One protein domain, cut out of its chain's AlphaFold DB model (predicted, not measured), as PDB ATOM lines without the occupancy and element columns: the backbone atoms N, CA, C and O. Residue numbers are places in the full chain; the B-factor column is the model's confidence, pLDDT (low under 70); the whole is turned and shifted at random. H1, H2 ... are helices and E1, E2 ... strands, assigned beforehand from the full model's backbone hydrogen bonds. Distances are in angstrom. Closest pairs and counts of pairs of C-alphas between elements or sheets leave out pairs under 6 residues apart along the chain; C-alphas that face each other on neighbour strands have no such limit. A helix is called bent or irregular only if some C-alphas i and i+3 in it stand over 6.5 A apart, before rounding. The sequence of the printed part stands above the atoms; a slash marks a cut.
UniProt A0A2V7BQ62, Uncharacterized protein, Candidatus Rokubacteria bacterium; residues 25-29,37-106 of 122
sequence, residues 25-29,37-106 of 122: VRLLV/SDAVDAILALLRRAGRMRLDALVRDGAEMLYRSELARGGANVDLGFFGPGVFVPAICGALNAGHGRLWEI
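This is residues 25 to 29 and 37 to 106 of the 122 residues of an uncharacterized protein of Candidatus Rokubacteria bacterium (UniProt A0A2V7BQ62). A small three-stranded sheet, E2 E1 E3, sits at one end of an elongated body of three helices that cross one another. H2 leads away from the sheet and H3, kinked near residue 85, comes back to it, the two making the long axis, while H1 packs across both near the sheet. The printed part has 75 residues, with three named helices and three named strands in the chain order E1 H1 E2 H2 H3 E3; the sheet is antiparallel and the class is mostly helix. The whole is compact, with a radius of gyration of the C-alphas of 12.4 A, and spans 39 by 19 by 19 A.

Start in the sheet at C-alpha 25, (199.301, 272.758, 120.442), where E1, residues 25 to 27, begins; it is 6.9 A long. E2, residues 52 to 54, measures 7.1 A, and E3, residues 104 to 106, measures 6.6 A and ends at C-alpha 106, (198.014, 275.671, 123.749). H1, residues 38 to 50, is 18.4 A long. Find C-alpha 55 at (195.359, 268.671, 121.709); from there H2 runs 25.6 A to residue 72. H3, residues 78 to 99, measures 30.7 A; it is irregular, with C-alphas 82 and 85 at 9.5 A.

E1 is the inner strand. Beside E3, look at N 26 and O 105, 2.9 A apart and within hydrogen-bond range; beside E2, at N 25 and O 53, 2.8 A. H1 is on the sheet at a height of 9.4 A; its C-alpha 47 and C-alpha 27 of E1 are their closest, 6.1 A apart. H1 and H3 make two layers with the sheet E2 E1 E3, that is, helices on one face of a sheet. H2 only grazes the sheet with residues 55 to 59. E2, H2 H3 and E3 form a split strand-helix-strand unit, two strands running the same way with E1 between them; its crossover is right-handed. H2 and H3 touch, closest at the C-alphas of Ala 63 and Phe 88, 4.9 A, at a steep tilt of 51 degrees, opposite ways. H1 touches H2 at Ala 42 and Gly 62, their closest C-alphas, 5.5 A apart, at a steep tilt of 56 degrees. H1 touches H3 with residues 39 to 43 alone, at 72 degrees, only just about perpendicular; the C-alphas of Ala 39 and Ile 92 are closest, 5.5 A. Every O i to N i+4 pair is within hydrogen-bond range in H1 and H2, and 11 of 18 in H3.

The two C-alphas farthest apart, Val 29 and Val 78, are 39.9 A apart. Residues 30 to 36 are not printed, and C-alphas 29 and 37 stand 19.0 A apart across that cut. The links printed whole are tight. Mean pLDDT of the printed part is 90.3; residues 76 to 79 are under 70.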
ATOM      1  N   VAL A  25     198.001 272.662 119.790       94.69
ATOM      2  CA  VAL A  25     199.301 272.758 120.442       94.69
ATOM      3  C   VAL A  25     200.355 273.067 119.392       94.69
ATOM      4  O   VAL A  25     200.444 272.389 118.363       94.69
ATOM      5  N   ARG A  26     201.160 274.098 119.640       93.88
ATOM      6  CA  ARG A  26     202.184 274.587 118.710       93.88
ATOM      7  C   ARG A  26     203.527 274.669 119.404       93.88
ATOM      8  O   ARG A  26     203.618 275.232 120.488       93.88
ATOM      9  N   LEU A  27     204.572 274.153 118.764       91.12
ATOM     10  CA  LEU A  27     205.925 274.247 119.304       91.12
ATOM     11  C   LEU A  27     206.374 275.715 119.358       91.12
ATOM     12  O   LEU A  27     206.261 276.438 118.367       91.12
ATOM     13  N   LEU A  28     206.907 276.145 120.500       88.38
ATOM     14  CA  LEU A  28     207.576 277.434 120.630       88.38
ATOM     15  C   LEU A  28     209.054 277.275 120.257       88.38
ATOM     16  O   LEU A  28     209.676 276.242 120.514       88.38
ATOM     17  N   VAL A  29     209.639 278.310 119.652       73.44
ATOM     18  CA  VAL A  29     211.079 278.348 119.364       73.44
ATOM     19  C   VAL A  29     211.818 278.572 120.688       73.44
ATOM     20  O   VAL A  29     212.009 279.704 121.113       73.44
ATOM     21  N   SER A  37     211.801 264.139 130.269       89.25
ATOM     22  CA  SER A  37     210.907 263.038 130.620       89.25
ATOM     23  C   SER A  37     210.368 262.409 129.344       89.25
ATOM     24  O   SER A  37     210.134 263.121 128.366       89.25
ATOM     25  N   ASP A  38     210.095 261.104 129.381       93.50
ATOM     26  CA  ASP A  38     209.557 260.362 128.236       93.50
ATOM     27  C   ASP A  38     208.297 261.033 127.654       93.50
ATOM     28  O   ASP A  38     208.115 261.080 126.439       93.50
ATOM     29  N   ALA A  39     207.446 261.616 128.508       94.94
ATOM     30  CA  ALA A  39     206.253 262.349 128.083       94.94
ATOM     31  C   ALA A  39     206.591 263.634 127.308       94.94
ATOM     32  O   ALA A  39     206.000 263.893 126.259       94.94
ATOM     33  N   VAL A  40     207.557 264.425 127.790       93.75
ATOM     34  CA  VAL A  40     208.033 265.627 127.086       93.75
ATOM     35  C   VAL A  40     208.676 265.244 125.754       93.75
ATOM     36  O   VAL A  40     208.391 265.879 124.739       93.75
ATOM     37  N   ASP A  41     209.479 264.183 125.727       92.94
ATOM     38  CA  ASP A  41     210.137 263.711 124.507       92.94
ATOM     39  C   ASP A  41     209.128 263.207 123.468       92.94
ATOM     40  O   ASP A  41     209.249 263.538 122.285       92.94
ATOM     41  N   ALA A  42     208.084 262.491 123.897       95.44
ATOM     42  CA  ALA A  42     206.991 262.068 123.024       95.44
ATOM     43  C   ALA A  42     206.252 263.270 122.411       95.44
ATOM     44  O   ALA A  42     206.051 263.320 121.193       95.44
ATOM     45  N   ILE A  43     205.906 264.277 123.223       95.06
ATOM     46  CA  ILE A  43     205.248 265.508 122.753       95.06
ATOM     47  C   ILE A  43     206.142 266.251 121.750       95.06
ATOM     48  O   ILE A  43     205.683 266.641 120.673       95.06
ATOM     49  N   LEU A  44     207.428 266.422 122.065       92.88
ATOM     50  CA  LEU A  44     208.382 267.097 121.186       92.88
ATOM     51  C   LEU A  44     208.574 266.350 119.867       92.88
ATOM     52  O   LEU A  44     208.641 266.994 118.823       92.88
ATOM     53  N   ALA A  45     208.660 265.019 119.880       93.31
ATOM     54  CA  ALA A  45     208.793 264.223 118.663       93.31
ATOM     55  C   ALA A  45     207.596 264.427 117.718       93.31
ATOM     56  O   ALA A  45     207.781 264.651 116.517       93.31
ATOM     57  N   LEU A  46     206.377 264.420 118.263       95.44
ATOM     58  CA  LEU A  46     205.149 264.650 117.502       95.44
ATOM     59  C   LEU A  46     205.079 266.081 116.951       95.44
ATOM     60  O   LEU A  46     204.874 266.271 115.748       95.44
ATOM     61  N   LEU A  47     205.332 267.088 117.791       93.50
ATOM     62  CA  LEU A  47     205.281 268.494 117.388       93.50
ATOM     63  C   LEU A  47     206.411 268.886 116.430       93.50
ATOM     64  O   LEU A  47     206.182 269.690 115.534       93.50
ATOM     65  N   ARG A  48     207.611 268.306 116.544       91.75
ATOM     66  CA  ARG A  48     208.700 268.535 115.574       91.75
ATOM     67  C   ARG A  48     208.354 268.001 114.188       91.75
ATOM     68  O   ARG A  48     208.763 268.595 113.197       91.75
ATOM     69  N   ARG A  49     207.599 266.899 114.113       90.56
ATOM     70  CA  ARG A  49     207.154 266.310 112.843       90.56
ATOM     71  C   ARG A  49     205.986 267.078 112.223       90.56
ATOM     72  O   ARG A  49     205.950 267.233 111.009       90.56
ATOM     73  N   ALA A  50     205.028 267.518 113.037       90.44
ATOM     74  CA  ALA A  50     203.783 268.123 112.557       90.44
ATOM     75  C   ALA A  50     203.784 269.666 112.557       90.44
ATOM     76  O   ALA A  50     202.944 270.287 111.910       90.44
ATOM     77  N   GLY A  51     204.680 270.303 113.313       86.62
ATOM     78  CA  GLY A  51     204.689 271.741 113.616       86.62
ATOM     79  C   GLY A  51     203.588 272.164 114.599       86.62
ATOM     80  O   GLY A  51     203.842 272.901 115.555       86.62
ATOM     81  N   ARG A  52     202.370 271.665 114.381       91.75
ATOM     82  CA  ARG A  52     201.192 271.840 115.235       91.75
ATOM     83  C   ARG A  52     200.319 270.589 115.226       91.75
ATOM     84  O   ARG A  52     200.282 269.880 114.223       91.75
ATOM     85  N   MET A  53     199.593 270.342 116.309       94.88
ATOM     86  CA  MET A  53     198.610 269.256 116.397       94.88
ATOM     87  C   MET A  53     197.417 269.677 117.241       94.88
ATOM     88  O   MET A  53     197.562 270.475 118.161       94.88
ATOM     89  N   ARG A  54     196.252 269.083 116.979       94.94
ATOM     90  CA  ARG A  54     195.133 269.158 117.918       94.94
ATOM     91  C   ARG A  54     195.518 268.519 119.252       94.94
ATOM     92  O   ARG A  54     196.211 267.501 119.271       94.94
ATOM     93  N   LEU A  55     195.051 269.105 120.350       95.38
ATOM     94  CA  LEU A  55     195.359 268.671 121.709       95.38
ATOM     95  C   LEU A  55     194.946 267.215 121.953       95.38
ATOM     96  O   LEU A  55     195.732 266.438 122.481       95.38
ATOM     97  N   ASP A  56     193.745 266.832 121.531       94.81
ATOM     98  CA  ASP A  56     193.220 265.473 121.689       94.81
ATOM     99  C   ASP A  56     194.043 264.435 120.913       94.81
ATOM    100  O   ASP A  56     194.427 263.401 121.464       94.81
ATOM    101  N   ALA A  57     194.380 264.737 119.659       95.88
ATOM    102  CA  ALA A  57     195.239 263.895 118.835       95.88
ATOM    103  C   ALA A  57     196.647 263.776 119.433       95.88
ATOM    104  O   ALA A  57     197.202 262.683 119.470       95.88
ATOM    105  N   LEU A  58     197.206 264.877 119.944       96.69
ATOM    106  CA  LEU A  58     198.526 264.886 120.570       96.69
ATOM    107  C   LEU A  58     198.549 264.055 121.857       96.69
ATOM    108  O   LEU A  58     199.489 263.292 122.065       96.69
ATOM    109  N   VAL A  59     197.512 264.160 122.694       97.31
ATOM    110  CA  VAL A  59     197.375 263.354 123.916       97.31
ATOM    111  C   VAL A  59     197.276 261.872 123.577       97.31
ATOM    112  O   VAL A  59     198.016 261.063 124.137       97.31
ATOM    113  N   ARG A  60     196.399 261.514 122.634       97.06
ATOM    114  CA  ARG A  60     196.203 260.129 122.200       97.06
ATOM    115  C   ARG A  60     197.484 259.539 121.608       97.06
ATOM    116  O   ARG A  60     197.913 258.469 122.030       97.06
ATOM    117  N   ASP A  61     198.093 260.228 120.649       97.75
ATOM    118  CA  ASP A  61     199.262 259.721 119.927       97.75
ATOM    119  C   ASP A  61     200.507 259.698 120.832       97.75
ATOM    120  O   ASP A  61     201.321 258.779 120.741       97.75
ATOM    121  N   GLY A  62     200.638 260.662 121.750       97.38
ATOM    122  CA  GLY A  62     201.692 260.673 122.765       97.38
ATOM    123  C   GLY A  62     201.559 259.512 123.751       97.38
ATOM    124  O   GLY A  62     202.540 258.827 124.031       97.38
ATOM    125  N   ALA A  63     200.343 259.236 124.226       96.75
ATOM    126  CA  ALA A  63     200.074 258.110 125.117       96.75
ATOM    127  C   ALA A  63     200.347 256.757 124.431       96.75
ATOM    128  O   ALA A  63     200.959 255.874 125.029       96.75
ATOM    129  N   GLU A  64     199.975 256.620 123.155       96.81
ATOM    130  CA  GLU A  64     200.297 255.451 122.325       96.81
ATOM    131  C   GLU A  64     201.814 255.256 122.167       96.81
ATOM    132  O   GLU A  64     202.314 254.132 122.258       96.81
ATOM    133  N   MET A  65     202.573 256.337 121.957       96.62
ATOM    134  CA  MET A  65     204.035 256.266 121.872       96.62
ATOM    135  C   MET A  65     204.664 255.766 123.175       96.62
ATOM    136  O   MET A  65     205.528 254.889 123.128       96.62
ATOM    137  N   LEU A  66     204.219 256.282 124.326       94.94
ATOM    138  CA  LEU A  66     204.703 255.831 125.634       94.94
ATOM    139  C   LEU A  66     204.366 254.361 125.886       94.94
ATOM    140  O   LEU A  66     205.236 253.589 126.281       94.94
ATOM    141  N   TYR A  67     203.139 253.958 125.561       94.38
ATOM    142  CA  TYR A  67     202.699 252.574 125.673       94.38
ATOM    143  C   TYR A  67     203.583 251.613 124.877       94.38
ATOM    144  O   TYR A  67     204.082 250.629 125.421       94.38
ATOM    145  N   ARG A  68     203.850 251.919 123.603       92.81
ATOM    146  CA  ARG A  68     204.723 251.088 122.758       92.81
ATOM    147  C   ARG A  68     206.161 251.050 123.260       92.81
ATOM    148  O   ARG A  68     206.792 249.999 123.177       92.81
ATOM    149  N   SER A  69     206.667 252.175 123.763       92.19
ATOM    150  CA  SER A  69     208.001 252.243 124.360       92.19
ATOM    151  C   SER A  69     208.107 251.304 125.562       92.19
ATOM    152  O   SER A  69     209.053 250.525 125.649       92.19
ATOM    153  N   GLU A  70     207.098 251.294 126.438       91.19
ATOM    154  CA  GLU A  70     207.098 250.393 127.592       91.19
ATOM    155  C   GLU A  70     206.923 248.922 127.228       91.19
ATOM    156  O   GLU A  70     207.619 248.066 127.774       91.19
ATOM    157  N   LEU A  71     206.072 248.604 126.249       90.06
ATOM    158  CA  LEU A  71     205.990 247.236 125.737       90.06
ATOM    159  C   LEU A  71     207.337 246.763 125.176       90.06
ATOM    160  O   LEU A  71     207.760 245.641 125.449       90.06
ATOM    161  N   ALA A  72     208.044 247.623 124.436       88.81
ATOM    162  CA  ALA A  72     209.359 247.307 123.882       88.81
ATOM    163  C   ALA A  72     210.437 247.109 124.965       88.81
ATOM    164  O   ALA A  72     211.372 246.338 124.761       88.81
ATOM    165  N   ARG A  73     210.293 247.760 126.127       88.50
ATOM    166  CA  ARG A  73     211.155 247.566 127.308       88.50
ATOM    167  C   ARG A  73     210.819 246.299 128.104       88.50
ATOM    168  O   ARG A  73     211.502 246.001 129.080       88.50
ATOM    169  N   GLY A  74     209.806 245.537 127.690       84.00
ATOM    170  CA  GLY A  74     209.370 244.321 128.375       84.00
ATOM    171  C   GLY A  74     208.379 244.573 129.511       84.00
ATOM    172  O   GLY A  74     208.240 243.725 130.392       84.00
ATOM    173  N   GLY A  75     207.686 245.718 129.510       75.88
ATOM    174  CA  GLY A  75     206.611 246.014 130.452       75.88
ATOM    175  C   GLY A  75     205.476 244.994 130.336       75.88
ATOM    176  O   GLY A  75     204.603 245.117 129.483       75.88
ATOM    177  N   ALA A  76     205.483 243.984 131.204       63.19
ATOM    178  CA  ALA A  76     204.504 242.897 131.240       63.19
ATOM    179  C   ALA A  76     203.581 243.002 132.468       63.19
ATOM    180  O   ALA A  76     203.276 242.007 133.123       63.19
ATOM    181  N   ASN A  77     203.156 244.221 132.807       65.56
ATOM    182  CA  ASN A  77     202.226 244.438 133.912       65.56
ATOM    183  C   ASN A  77     200.779 244.272 133.435       65.56
ATOM    184  O   ASN A  77     200.408 244.771 132.371       65.56
ATOM    185  N   VAL A  78     199.952 243.616 134.256       61.44
ATOM    186  CA  VAL A  78     198.511 243.406 134.009       61.44
ATOM    187  C   VAL A  78     197.799 244.727 133.685       61.44
ATOM    188  O   VAL A  78     196.948 244.770 132.797       61.44
ATOM    189  N   ASP A  79     198.223 245.820 134.322       65.81
ATOM    190  CA  ASP A  79     197.667 247.159 134.121       65.81
ATOM    191  C   ASP A  79     197.841 247.676 132.682       65.81
ATOM    192  O   ASP A  79     196.923 248.277 132.130       65.81
ATOM    193  N   LEU A  80     198.971 247.389 132.021       74.81
ATOM    194  CA  LEU A  80     199.206 247.793 130.627       74.81
ATOM    195  C   LEU A  80     198.317 247.014 129.649       74.81
ATOM    196  O   LEU A  80     197.888 247.557 128.631       74.81
ATOM    197  N   GLY A  81     198.025 245.748 129.952       71.69
ATOM    198  CA  GLY A  81     197.126 244.924 129.143       71.69
ATOM    199  C   GLY A  81     195.656 245.324 129.290       71.69
ATOM    200  O   GLY A  81     194.918 245.291 128.310       71.69
ATOM    201  N   PHE A  82     195.233 245.720 130.495       79.00
ATOM    202  CA  PHE A  82     193.837 246.059 130.783       79.00
ATOM    203  C   PHE A  82     193.468 247.495 130.385       79.00
ATOM    204  O   PHE A  82     192.420 247.723 129.785       79.00
ATOM    205  N   PHE A  83     194.323 248.469 130.697       82.12
ATOM    206  CA  PHE A  83     194.042 249.886 130.455       82.12
ATOM    207  C   PHE A  83     194.641 250.412 129.138       82.12
ATOM    208  O   PHE A  83     194.263 251.494 128.677       82.12
ATOM    209  N   GLY A  84     195.565 249.664 128.523       89.00
ATOM    210  CA  GLY A  84     196.193 250.032 127.257       89.00
ATOM    211  C   GLY A  84     196.921 251.385 127.321       89.00
ATOM    212  O   GLY A  84     197.395 251.790 128.384       89.00
ATOM    213  N   PRO A  85     196.977 252.137 126.207       92.25
ATOM    214  CA  PRO A  85     197.602 253.462 126.160       92.25
ATOM    215  C   PRO A  85     197.001 254.479 127.135       92.25
ATOM    216  O   PRO A  85     197.667 255.441 127.517       92.25
ATOM    217  N   GLY A  86     195.754 254.266 127.572       92.25
ATOM    218  CA  GLY A  86     195.032 255.175 128.457       92.25
ATOM    219  C   GLY A  86     195.757 255.471 129.773       92.25
ATOM    220  O   GLY A  86     195.617 256.574 130.298       92.25
ATOM    221  N   VAL A  87     196.594 254.550 130.270       93.31
ATOM    222  CA  VAL A  87     197.372 254.756 131.510       93.31
ATOM    223  C   VAL A  87     198.355 255.921 131.422       93.31
ATOM    224  O   VAL A  87     198.714 256.497 132.445       93.31
ATOM    225  N   PHE A  88     198.780 256.291 130.211       95.00
ATOM    226  CA  PHE A  88     199.761 257.351 129.986       95.00
ATOM    227  C   PHE A  88     199.128 258.719 129.727       95.00
ATOM    228  O   PHE A  88     199.835 259.727 129.739       95.00
ATOM    229  N   VAL A  89     197.806 258.794 129.544       95.69
ATOM    230  CA  VAL A  89     197.099 260.065 129.328       95.69
ATOM    231  C   VAL A  89     197.377 261.081 130.448       95.69
ATOM    232  O   VAL A  89     197.731 262.215 130.119       95.69
ATOM    233  N   PRO A  90     197.320 260.725 131.751       95.38
ATOM    234  CA  PRO A  90     197.647 261.669 132.820       95.38
ATOM    235  C   PRO A  90     199.078 262.211 132.734       95.38
ATOM    236  O   PRO A  90     199.294 263.394 132.991       95.38
ATOM    237  N   ALA A  91     200.045 261.377 132.332       95.19
ATOM    238  CA  ALA A  91     201.439 261.791 132.175       95.19
ATOM    239  C   ALA A  91     201.600 262.801 131.028       95.19
ATOM    240  O   ALA A  91     202.256 263.828 131.201       95.19
ATOM    241  N   ILE A  92     200.947 262.554 129.886       96.94
ATOM    242  CA  ILE A  92     200.962 263.479 128.748       96.94
ATOM    243  C   ILE A  92     200.265 264.798 129.099       96.94
ATOM    244  O   ILE A  92     200.831 265.863 128.865       96.94
ATOM    245  N   CYS A  93     199.080 264.757 129.714       95.94
ATOM    246  CA  CYS A  93     198.367 265.966 130.141       95.94
ATOM    247  C   CYS A  93     199.165 266.773 131.179       95.94
ATOM    248  O   CYS A  93     199.244 267.999 131.084       95.94
ATOM    249  N   GLY A  94     199.789 266.095 132.146       94.69
ATOM    250  CA  GLY A  94     200.653 266.725 133.143       94.69
ATOM    251  C   GLY A  94     201.856 267.419 132.504       94.69
ATOM    252  O   GLY A  94     202.128 268.580 132.811       94.69
ATOM    253  N   ALA A  95     202.525 266.748 131.562       94.31
ATOM    254  CA  ALA A  95     203.628 267.332 130.808       94.31
ATOM    255  C   ALA A  95     203.170 268.537 129.972       94.31
ATOM    256  O   ALA A  95     203.806 269.587 130.041       94.31
ATOM    257  N   LEU A  96     202.052 268.422 129.242       94.50
ATOM    258  CA  LEU A  96     201.477 269.503 128.430       94.50
ATOM    259  C   LEU A  96     201.217 270.765 129.252       94.50
ATOM    260  O   LEU A  96     201.634 271.846 128.836       94.50
ATOM    261  N   ASN A  97     200.604 270.625 130.426       93.19
ATOM    262  CA  ASN A  97     200.374 271.749 131.330       93.19
ATOM    263  C   ASN A  97     201.687 272.340 131.861       93.19
ATOM    264  O   ASN A  97     201.833 273.558 131.899       93.19
ATOM    265  N   ALA A  98     202.659 271.502 132.232       91.50
ATOM    266  CA  ALA A  98     203.950 271.966 132.744       91.50
ATOM    267  C   ALA A  98     204.803 272.691 131.683       91.50
ATOM    268  O   ALA A  98     205.590 273.577 132.020       91.50
ATOM    269  N   GLY A  99     204.670 272.308 130.409       90.25
ATOM    270  CA  GLY A  99     205.400 272.901 129.286       90.25
ATOM    271  C   GLY A  99     204.699 274.079 128.603       90.25
ATOM    272  O   GLY A  99     205.324 274.748 127.774       90.25
ATOM    273  N   HIS A 100     203.433 274.349 128.929       91.62
ATOM    274  CA  HIS A 100     202.658 275.420 128.304       91.62
ATOM    275  C   HIS A 100     203.282 276.807 128.553       91.62
ATOM    276  O   HIS A 100     203.729 277.117 129.658       91.62
ATOM    277  N   GLY A 101     203.370 277.626 127.502       88.88
ATOM    278  CA  GLY A 101     203.979 278.961 127.524       88.88
ATOM    279  C   GLY A 101     205.515 278.968 127.550       88.88
ATOM    280  O   GLY A 101     206.129 280.034 127.501       88.88
ATOM    281  N   ARG A 102     206.158 277.792 127.611       88.50
ATOM    282  CA  ARG A 102     207.627 277.639 127.601       88.50
ATOM    283  C   ARG A 102     208.115 276.825 126.411       88.50
ATOM    284  O   ARG A 102     208.942 277.286 125.629       88.50
ATOM    285  N   LEU A 103     207.589 275.610 126.283       89.25
ATOM    286  CA  LEU A 103     207.929 274.670 125.218       89.25
ATOM    287  C   LEU A 103     206.939 274.720 124.063       89.25
ATOM    288  O   LEU A 103     207.319 274.576 122.903       89.25
ATOM    289  N   TRP A 104     205.666 274.908 124.384       92.50
ATOM    290  CA  TRP A 104     204.586 274.959 123.415       92.50
ATOM    291  C   TRP A 104     203.487 275.895 123.888       92.50
ATOM    292  O   TRP A 104     203.291 276.119 125.082       92.50
ATOM    293  N   GLU A 105     202.741 276.405 122.926       93.75
ATOM    294  CA  GLU A 105     201.516 277.153 123.154       93.75
ATOM    295  C   GLU A 105     200.319 276.213 123.003       93.75
ATOM    296  O   GLU A 105     200.338 275.346 122.130       93.75
ATOM    297  N   ILE A 106     199.293 276.385 123.840       94.31
ATOM    298  CA  ILE A 106     198.014 275.671 123.749       94.31
ATOM    299  C   ILE A 106     196.945 276.741 123.589       94.31
ATOM    300  O   ILE A 106     196.713 277.519 124.509       94.31
TER     301      ILE A 106